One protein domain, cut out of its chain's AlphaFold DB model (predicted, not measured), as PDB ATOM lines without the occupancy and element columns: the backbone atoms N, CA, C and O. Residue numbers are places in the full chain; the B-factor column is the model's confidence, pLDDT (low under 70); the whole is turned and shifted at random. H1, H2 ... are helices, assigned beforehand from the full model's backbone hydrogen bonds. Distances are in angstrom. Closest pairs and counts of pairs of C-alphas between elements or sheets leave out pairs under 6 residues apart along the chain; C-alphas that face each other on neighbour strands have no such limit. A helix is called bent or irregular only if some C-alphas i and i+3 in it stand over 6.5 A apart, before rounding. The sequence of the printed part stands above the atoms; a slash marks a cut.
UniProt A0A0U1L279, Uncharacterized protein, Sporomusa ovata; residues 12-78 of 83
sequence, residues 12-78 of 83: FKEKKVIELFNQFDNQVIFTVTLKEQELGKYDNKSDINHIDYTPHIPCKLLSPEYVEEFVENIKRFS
ATOM      1  N   PHE A  12     237.728 -83.845  19.269       79.00
ATOM      2  CA  PHE A  12     237.894 -85.259  19.601       79.00
ATOM      3  C   PHE A  12     239.345 -85.619  19.953       79.00
ATOM      4  O   PHE A  12     239.594 -86.278  20.963       79.00
ATOM      5  N   LYS A  13     240.313 -85.192  19.133       82.31
ATOM      6  CA  LYS A  13     241.734 -85.454  19.395       82.31
ATOM      7  C   LYS A  13     242.215 -84.705  20.635       82.31
ATOM      8  O   LYS A  13     242.960 -85.272  21.418       82.31
ATOM      9  N   GLU A  14     241.754 -83.476  20.829       82.44
ATOM     10  CA  GLU A  14     242.039 -82.651  22.004       82.44
ATOM     11  C   GLU A  14     241.561 -83.321  23.299       82.44
ATOM     12  O   GLU A  14     242.335 -83.442  24.244       82.44
ATOM     13  N   LYS A  15     240.335 -83.865  23.322       84.19
ATOM     14  CA  LYS A  15     239.839 -84.640  24.470       84.19
ATOM     15  C   LYS A  15     240.734 -85.843  24.773       84.19
ATOM     16  O   LYS A  15     241.128 -86.040  25.917       84.19
ATOM     17  N   LYS A  16     241.091 -86.613  23.742       87.25
ATOM     18  CA  LYS A  16     241.950 -87.795  23.887       87.25
ATOM     19  C   LYS A  16     243.352 -87.434  24.386       87.25
ATOM     20  O   LYS A  16     243.930 -88.169  25.176       87.25
ATOM     21  N   VAL A  17     243.896 -86.310  23.922       87.31
ATOM     22  CA  VAL A  17     245.171 -85.752  24.385       87.31
ATOM     23  C   VAL A  17     245.082 -85.423  25.873       87.31
ATOM     24  O   VAL A  17     245.890 -85.936  26.635       87.31
ATOM     25  N   ILE A  18     244.072 -84.668  26.309       87.56
ATOM     26  CA  ILE A  18     243.876 -84.343  27.732       87.56
ATOM     27  C   ILE A  18     243.798 -85.619  28.586       87.56
ATOM     28  O   ILE A  18     244.501 -85.718  29.586       87.56
ATOM     29  N   GLU A  19     243.016 -86.617  28.167       89.25
ATOM     30  CA  GLU A  19     242.895 -87.903  28.875       89.25
ATOM     31  C   GLU A  19     244.236 -88.645  28.999       89.25
ATOM     32  O   GLU A  19     244.531 -89.197  30.056       89.25
ATOM     33  N   LEU A  20     245.046 -88.660  27.935       90.25
ATOM     34  CA  LEU A  20     246.378 -89.270  27.935       90.25
ATOM     35  C   LEU A  20     247.335 -88.529  28.865       90.25
ATOM     36  O   LEU A  20     248.071 -89.157  29.618       90.25
ATOM     37  N   PHE A  21     247.341 -87.199  28.806       88.69
ATOM     38  CA  PHE A  21     248.311 -86.415  29.559       88.69
ATOM     39  C   PHE A  21     247.979 -86.303  31.047       88.69
ATOM     40  O   PHE A  21     248.897 -86.179  31.850       88.69
ATOM     41  N   ASN A  22     246.709 -86.465  31.423       87.12
ATOM     42  CA  ASN A  22     246.286 -86.561  32.820       87.12
ATOM     43  C   ASN A  22     246.794 -87.841  33.526       87.12
ATOM     44  O   ASN A  22     246.628 -87.998  34.729       87.12
ATOM     45  N   GLN A  23     247.402 -88.780  32.789       89.94
ATOM     46  CA  GLN A  23     248.007 -89.994  33.352       89.94
ATOM     47  C   GLN A  23     249.468 -89.800  33.782       89.94
ATOM     48  O   GLN A  23     250.033 -90.699  34.402       89.94
ATOM     49  N   PHE A  24     250.106 -88.680  33.425       87.62
ATOM     50  CA  PHE A  24     251.476 -88.390  33.840       87.62
ATOM     51  C   PHE A  24     251.482 -87.548  35.114       87.62
ATOM     52  O   PHE A  24     250.759 -86.563  35.212       87.62
ATOM     53  N   ASP A  25     252.391 -87.857  36.036       87.19
ATOM     54  CA  ASP A  25     252.572 -87.084  37.276       87.19
ATOM     55  C   ASP A  25     253.231 -85.704  37.049       87.19
ATOM     56  O   ASP A  25     253.372 -84.903  37.973       87.19
ATOM     57  N   ASN A  26     253.656 -85.414  35.815       87.44
ATOM     58  CA  ASN A  26     254.324 -84.168  35.449       87.44
ATOM     59  C   ASN A  26     253.321 -83.109  34.981       87.44
ATOM     60  O   ASN A  26     252.357 -83.414  34.280       87.44
ATOM     61  N   GLN A  27     253.617 -81.836  35.252       85.12
ATOM     62  CA  GLN A  27     252.858 -80.733  34.666       85.12
ATOM     63  C   GLN A  27     253.124 -80.637  33.157       85.12
ATOM     64  O   GLN A  27     254.269 -80.510  32.718       85.12
ATOM     65  N   VAL A  28     252.052 -80.649  32.366       84.94
ATOM     66  CA  VAL A  28     252.098 -80.501  30.908       84.94
ATOM     67  C   VAL A  28     251.433 -79.185  30.521       84.94
ATOM     68  O   VAL A  28     250.292 -78.927  30.898       84.94
ATOM     69  N   ILE A  29     252.147 -78.343  29.768       85.06
ATOM     70  CA  ILE A  29     251.634 -77.058  29.278       85.06
ATOM     71  C   ILE A  29     251.180 -77.226  27.828       85.06
ATOM     72  O   ILE A  29     251.980 -77.564  26.955       85.06
ATOM     73  N   PHE A  30     249.903 -76.939  27.571       80.38
ATOM     74  CA  PHE A  30     249.348 -76.854  26.223       80.38
ATOM     75  C   PHE A  30     249.177 -75.398  25.814       80.38
ATOM     76  O   PHE A  30     248.595 -74.602  26.547       80.38
ATOM     77  N   THR A  31     249.631 -75.061  24.611       75.44
ATOM     78  CA  THR A  31     249.400 -73.752  23.999       75.44
ATOM     79  C   THR A  31     248.608 -73.944  22.717       75.44
ATOM     80  O   THR A  31     249.079 -74.609  21.794       75.44
ATOM     81  N   VAL A  32     247.412 -73.366  22.654       71.12
ATOM     82  CA  VAL A  32     246.560 -73.370  21.460       71.12
ATOM     83  C   VAL A  32     245.978 -71.979  21.255       71.12
ATOM     84  O   VAL A  32     245.711 -71.263  22.220       71.12
ATOM     85  N   THR A  33     245.774 -71.584  20.002       68.31
ATOM     86  CA  THR A  33     245.116 -70.313  19.692       68.31
ATOM     87  C   THR A  33     243.608 -70.505  19.807       68.31
ATOM     88  O   THR A  33     242.971 -70.930  18.839       68.31
ATOM     89  N   LEU A  34     243.047 -70.201  20.979       63.47
ATOM     90  CA  LEU A  34     241.610 -70.316  21.230       63.47
ATOM     91  C   LEU A  34     240.814 -69.410  20.284       63.47
ATOM     92  O   LEU A  34     241.179 -68.257  20.037       63.47
ATOM     93  N   LYS A  35     239.720 -69.945  19.740       67.31
ATOM     94  CA  LYS A  35     238.721 -69.151  19.008       67.31
ATOM     95  C   LYS A  35     237.746 -68.518  19.997       67.31
ATOM     96  O   LYS A  35     237.534 -69.053  21.078       67.31
ATOM     97  N   GLU A  36     237.060 -67.452  19.592       64.75
ATOM     98  CA  GLU A  36     235.997 -66.835  20.412       64.75
ATOM     99  C   GLU A  36     234.915 -67.843  20.843       64.75
ATOM    100  O   GLU A  36     234.392 -67.766  21.945       64.75
ATOM    101  N   GLN A  37     234.623 -68.844  20.005       62.66
ATOM    102  CA  GLN A  37     233.663 -69.923  20.289       62.66
ATOM    103  C   GLN A  37     234.147 -70.918  21.368       62.66
ATOM    104  O   GLN A  37     233.397 -71.803  21.770       62.66
ATOM    105  N   GLU A  38     235.411 -70.830  21.793       68.94
ATOM    106  CA  GLU A  38     236.042 -71.713  22.784       68.94
ATOM    107  C   GLU A  38     236.248 -71.023  24.139       68.94
ATOM    108  O   GLU A  38     236.869 -71.600  25.036       68.94
ATOM    109  N   LEU A  39     235.705 -69.812  24.301       76.25
ATOM    110  CA  LEU A  39     235.654 -69.125  25.586       76.25
ATOM    111  C   LEU A  39     234.932 -69.997  26.618       76.25
ATOM    112  O   LEU A  39     233.869 -70.555  26.340       76.25
ATOM    113  N   GLY A  40     235.512 -70.134  27.807       77.50
ATOM    114  CA  GLY A  40     234.912 -70.887  28.908       77.50
ATOM    115  C   GLY A  40     234.908 -72.416  28.755       77.50
ATOM    116  O   GLY A  40     234.376 -73.142  29.596       77.50
ATOM    117  N   LYS A  41     235.519 -72.954  27.688       81.75
ATOM    118  CA  LYS A  41     235.559 -74.399  27.378       81.75
ATOM    119  C   LYS A  41     236.175 -75.255  28.495       81.75
ATOM    120  O   LYS A  41     235.918 -76.462  28.562       81.75
ATOM    121  N   TYR A  42     236.995 -74.642  29.349       84.81
ATOM    122  CA  TYR A  42     237.768 -75.305  30.397       84.81
ATOM    123  C   TYR A  42     237.375 -74.912  31.825       84.81
ATOM    124  O   TYR A  42     237.901 -75.504  32.762       84.81
ATOM    125  N   ASP A  43     236.412 -74.009  32.008       84.75
ATOM    126  CA  ASP A  43     236.072 -73.425  33.317       84.75
ATOM    127  C   ASP A  43     235.611 -74.463  34.342       84.75
ATOM    128  O   ASP A  43     235.868 -74.337  35.535       84.75
ATOM    129  N   ASN A  44     234.953 -75.520  33.866       85.19
ATOM    130  CA  ASN A  44     234.377 -76.570  34.706       85.19
ATOM    131  C   ASN A  44     235.252 -77.834  34.792       85.19
ATOM    132  O   ASN A  44     234.776 -78.873  35.253       85.19
ATOM    133  N   LYS A  45     236.504 -77.790  34.317       84.81
ATOM    134  CA  LYS A  45     237.434 -78.927  34.382       84.81
ATOM    135  C   LYS A  45     238.446 -78.727  35.500       84.81
ATOM    136  O   LYS A  45     239.453 -78.052  35.325       84.81
ATOM    137  N   SER A  46     238.174 -79.343  36.649       84.38
ATOM    138  CA  SER A  46     239.018 -79.262  37.851       84.38
ATOM    139  C   SER A  46     240.426 -79.834  37.666       84.38
ATOM    140  O   SER A  46     241.327 -79.511  38.428       84.38
ATOM    141  N   ASP A  47     240.602 -80.714  36.683       84.94
ATOM    142  CA  ASP A  47     241.860 -81.352  36.301       84.94
ATOM    143  C   ASP A  47     242.701 -80.503  35.328       84.94
ATOM    144  O   ASP A  47     243.808 -80.893  34.963       84.94
ATOM    145  N   ILE A  48     242.207 -79.328  34.918       86.50
ATOM    146  CA  ILE A  48     242.896 -78.425  33.995       86.50
ATOM    147  C   ILE A  48     243.086 -77.058  34.642       86.50
ATOM    148  O   ILE A  48     242.137 -76.339  34.944       86.50
ATOM    149  N   ASN A  49     244.344 -76.644  34.747       84.44
ATOM    150  CA  ASN A  49     244.701 -75.274  35.096       84.44
ATOM    151  C   ASN A  49     244.689 -74.419  33.822       84.44
ATOM    152  O   ASN A  49     245.721 -74.262  33.169       84.44
ATOM    153  N   HIS A  50     243.516 -73.925  33.423       82.75
ATOM    154  CA  HIS A  50     243.414 -73.061  32.250       82.75
ATOM    155  C   HIS A  50     243.840 -71.628  32.601       82.75
ATOM    156  O   HIS A  50     243.553 -71.123  33.683       82.75
ATOM    157  N   ILE A  51     244.540 -70.975  31.674       79.44
ATOM    158  CA  ILE A  51     244.892 -69.557  31.777       79.44
ATOM    159  C   ILE A  51     243.943 -68.804  30.854       79.44
ATOM    160  O   ILE A  51     244.054 -68.919  29.632       79.44
ATOM    161  N   ASP A  52     243.007 -68.053  31.430       76.94
ATOM    162  CA  ASP A  52     242.136 -67.179  30.652       76.94
ATOM    163  C   ASP A  52     242.875 -65.886  30.279       76.94
ATOM    164  O   ASP A  52     243.216 -65.063  31.129       76.94
ATOM    165  N   TYR A  53     243.137 -65.723  28.982       75.81
ATOM    166  CA  TYR A  53     243.769 -64.530  28.418       75.81
ATOM    167  C   TYR A  53     242.755 -63.565  27.786       75.81
ATOM    168  O   TYR A  53     243.137 -62.507  27.294       75.81
ATOM    169  N   THR A  54     241.459 -63.884  27.821       75.31
ATOM    170  CA  THR A  54     240.383 -63.018  27.318       75.31
ATOM    171  C   THR A  54     240.370 -61.615  27.937       75.31
ATOM    172  O   THR A  54     240.204 -60.654  27.186       75.31
ATOM    173  N   PRO A  55     240.574 -61.423  29.260       78.81
ATOM    174  CA  PRO A  55     240.559 -60.081  29.846       78.81
ATOM    175  C   PRO A  55     241.827 -59.272  29.528       78.81
ATOM    176  O   PRO A  55     241.983 -58.151  30.019       78.81
ATOM    177  N   HIS A  56     242.765 -59.819  28.749       82.75
ATOM    178  CA  HIS A  56     243.966 -59.098  28.373       82.75
ATOM    179  C   HIS A  56     243.630 -57.913  27.462       82.75
ATOM    180  O   HIS A  56     243.120 -58.078  26.359       82.75
ATOM    181  N   ILE A  57     243.991 -56.713  27.910       80.81
ATOM    182  CA  ILE A  57     243.868 -55.486  27.126       80.81
ATOM    183  C   ILE A  57     245.176 -55.292  26.347       80.81
ATOM    184  O   ILE A  57     246.221 -55.063  26.974       80.81
ATOM    185  N   PRO A  58     245.159 -55.361  25.001       79.69
ATOM    186  CA  PRO A  58     246.336 -55.072  24.197       79.69
ATOM    187  C   PRO A  58     246.823 -53.653  24.466       79.69
ATOM    188  O   PRO A  58     246.021 -52.736  24.638       79.69
ATOM    189  N   CYS A  59     248.141 -53.459  24.482       80.06
ATOM    190  CA  CYS A  59     248.738 -52.138  24.685       80.06
ATOM    191  C   CYS A  59     248.270 -51.441  25.977       80.06
ATOM    192  O   CYS A  59     248.276 -50.215  26.031       80.06
ATOM    193  N   LYS A  60     247.908 -52.198  27.025       81.00
ATOM    194  CA  LYS A  60     247.471 -51.658  28.324       81.00
ATOM    195  C   LYS A  60     248.391 -50.552  28.848       81.00
ATOM    196  O   LYS A  60     247.904 -49.516  29.263       81.00
ATOM    197  N   LEU A  61     249.710 -50.741  28.758       78.56
ATOM    198  CA  LEU A  61     250.714 -49.758  29.196       78.56
ATOM    199  C   LEU A  61     250.731 -48.458  28.372       78.56
ATOM    200  O   LEU A  61     251.277 -47.462  28.829       78.56
ATOM    201  N   LEU A  62     250.172 -48.473  27.162       77.94
ATOM    202  CA  LEU A  62     250.038 -47.304  26.290       77.94
ATOM    203  C   LEU A  62     248.664 -46.633  26.439       77.94
ATOM    204  O   LEU A  62     248.344 -45.734  25.660       77.94
ATOM    205  N   SER A  63     247.832 -47.071  27.392       84.38
ATOM    206  CA  SER A  63     246.568 -46.394  27.662       84.38
ATOM    207  C   SER A  63     246.827 -45.030  28.327       84.38
ATOM    208  O   SER A  63     247.803 -44.878  29.070       84.38
ATOM    209  N   PRO A  64     245.947 -44.034  28.109       86.12
ATOM    210  CA  PRO A  64     246.040 -42.737  28.780       86.12
ATOM    211  C   PRO A  64     246.067 -42.833  30.312       86.12
ATOM    212  O   PRO A  64     246.618 -41.957  30.969       86.12
ATOM    213  N   GLU A  65     245.509 -43.909  30.875       89.38
ATOM    214  CA  GLU A  65     245.412 -44.150  32.320       89.38
ATOM    215  C   GLU A  65     246.788 -44.244  32.994       89.38
ATOM    216  O   GLU A  65     246.929 -43.857  34.149       89.38
ATOM    217  N   TYR A  66     247.809 -44.723  32.275       88.62
ATOM    218  CA  TYR A  66     249.163 -44.902  32.813       88.62
ATOM    219  C   TYR A  66     250.112 -43.753  32.470       88.62
ATOM    220  O   TYR A  66     251.266 -43.767  32.896       88.62
ATOM    221  N   VAL A  67     249.662 -42.750  31.708       88.25
ATOM    222  CA  VAL A  67     250.530 -41.661  31.235       88.25
ATOM    223  C   VAL A  67     251.059 -40.829  32.400       88.25
ATOM    224  O   VAL A  67     252.248 -40.522  32.429       88.25
ATOM    225  N   GLU A  68     250.221 -40.500  33.384       88.94
ATOM    226  CA  GLU A  68     250.651 -39.709  34.544       88.94
ATOM    227  C   GLU A  68     251.705 -40.446  35.380       88.94
ATOM    228  O   GLU A  68     252.774 -39.894  35.656       88.94
ATOM    229  N   GLU A  69     251.448 -41.715  35.711       90.19
ATOM    230  CA  GLU A  69     252.386 -42.562  36.455       90.19
ATOM    231  C   GLU A  69     253.699 -42.752  35.682       90.19
ATOM    232  O   GLU A  69     254.794 -42.688  36.248       90.19
ATOM    233  N   PHE A  70     253.614 -42.956  34.369       89.62
ATOM    234  CA  PHE A  70     254.781 -43.081  33.506       89.62
ATOM    235  C   PHE A  70     255.632 -41.804  33.520       89.62
ATOM    236  O   PHE A  70     256.844 -41.874  33.736       89.62
ATOM    237  N   VAL A  71     255.008 -40.630  33.375       89.94
ATOM    238  CA  VAL A  71     255.687 -39.327  33.444       89.94
ATOM    239  C   VAL A  71     256.348 -39.125  34.809       89.94
ATOM    240  O   VAL A  71     257.476 -38.630  34.877       89.94
ATOM    241  N   GLU A  72     255.693 -39.522  35.901       91.12
ATOM    242  CA  GLU A  72     256.282 -39.442  37.240       91.12
ATOM    243  C   GLU A  72     257.519 -40.338  37.376       91.12
ATOM    244  O   GLU A  72     258.559 -39.894  37.872       91.12
ATOM    245  N   ASN A  73     257.454 -41.574  36.880       91.94
ATOM    246  CA  ASN A  73     258.598 -42.483  36.882       91.94
ATOM    247  C   ASN A  73     259.766 -41.926  36.063       91.94
ATOM    248  O   ASN A  73     260.904 -41.952  36.524       91.94
ATOM    249  N   ILE A  74     259.504 -41.346  34.891       92.56
ATOM    250  CA  ILE A  74     260.533 -40.737  34.036       92.56
ATOM    251  C   ILE A  74     261.234 -39.566  34.737       92.56
ATOM    252  O   ILE A  74     262.461 -39.453  34.663       92.56
ATOM    253  N   LYS A  75     260.498 -38.745  35.497       92.69
ATOM    254  CA  LYS A  75     261.093 -37.666  36.306       92.69
ATOM    255  C   LYS A  75     262.078 -38.197  37.348       92.69
ATOM    256  O   LYS A  75     263.099 -37.556  37.591       92.69
ATOM    257  N   ARG A  76     261.837 -39.384  37.924       93.75
ATOM    258  CA  ARG A  76     262.788 -40.041  38.849       93.75
ATOM    259  C   ARG A  76     264.100 -40.417  38.158       93.75
ATOM    260  O   ARG A  76     265.145 -40.419  38.799       93.75
ATOM    261  N   PHE A  77     264.064 -40.651  36.849       93.38
ATOM    262  CA  PHE A  77     265.249 -40.858  36.011       93.38
ATOM    263  C   PHE A  77     265.869 -39.547  35.493       93.38
ATOM    264  O   PHE A  77     266.745 -39.588  34.635       93.38
ATOM    265  N   SER A  78     265.458 -38.382  36.014       92.75
ATOM    266  CA  SER A  78     265.921 -37.049  35.580       92.75
ATOM    267  C   SER A  78     265.638 -36.733  34.104       92.75
ATOM    268  O   SER A  78     266.299 -35.887  33.500       92.75
TER     269      SER A  78
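This is residues 12 to 78 of the 83 residues of an uncharacterized protein of Sporomusa ovata (UniProt A0A0U1L279). With little regular structure, this is a drawn-out chain with a helix at each end: H1, then a loosely looping link, then H2 sticking out at the far end with most of its residues standing free. The printed part has 67 residues, two named helices in the order H1, H2 and no named strand. Its class is all helix, though these helices hold only 23 residues. The whole is extended, with a radius of gyration of the C-alphas of 19.4 A, and spans 56 by 29 by 18 A.

Start at H1, residues 12 to 21, where every O i to N i+4 pair is within hydrogen-bond range. Go on to H2, residues 64 to 76, where 7 of 9 are; it is irregular, with C-alphas 65 and 68 7.2 A apart. H1 and H2 are apart.

Find C-alpha 12 at (237.894, -85.259, 19.601); H1 runs 14.5 A from there. H2 runs 19.7 A to C-alpha 76 at (262.788, -40.041, 38.849).

The long link, residues 22 to 63, includes residues 55 to 60, which stand free. The C-alphas farthest apart, Phe 12 and Ser 78, are 58.0 A apart. The printed part has no cut; residues 33 to 38 have pLDDT under 70.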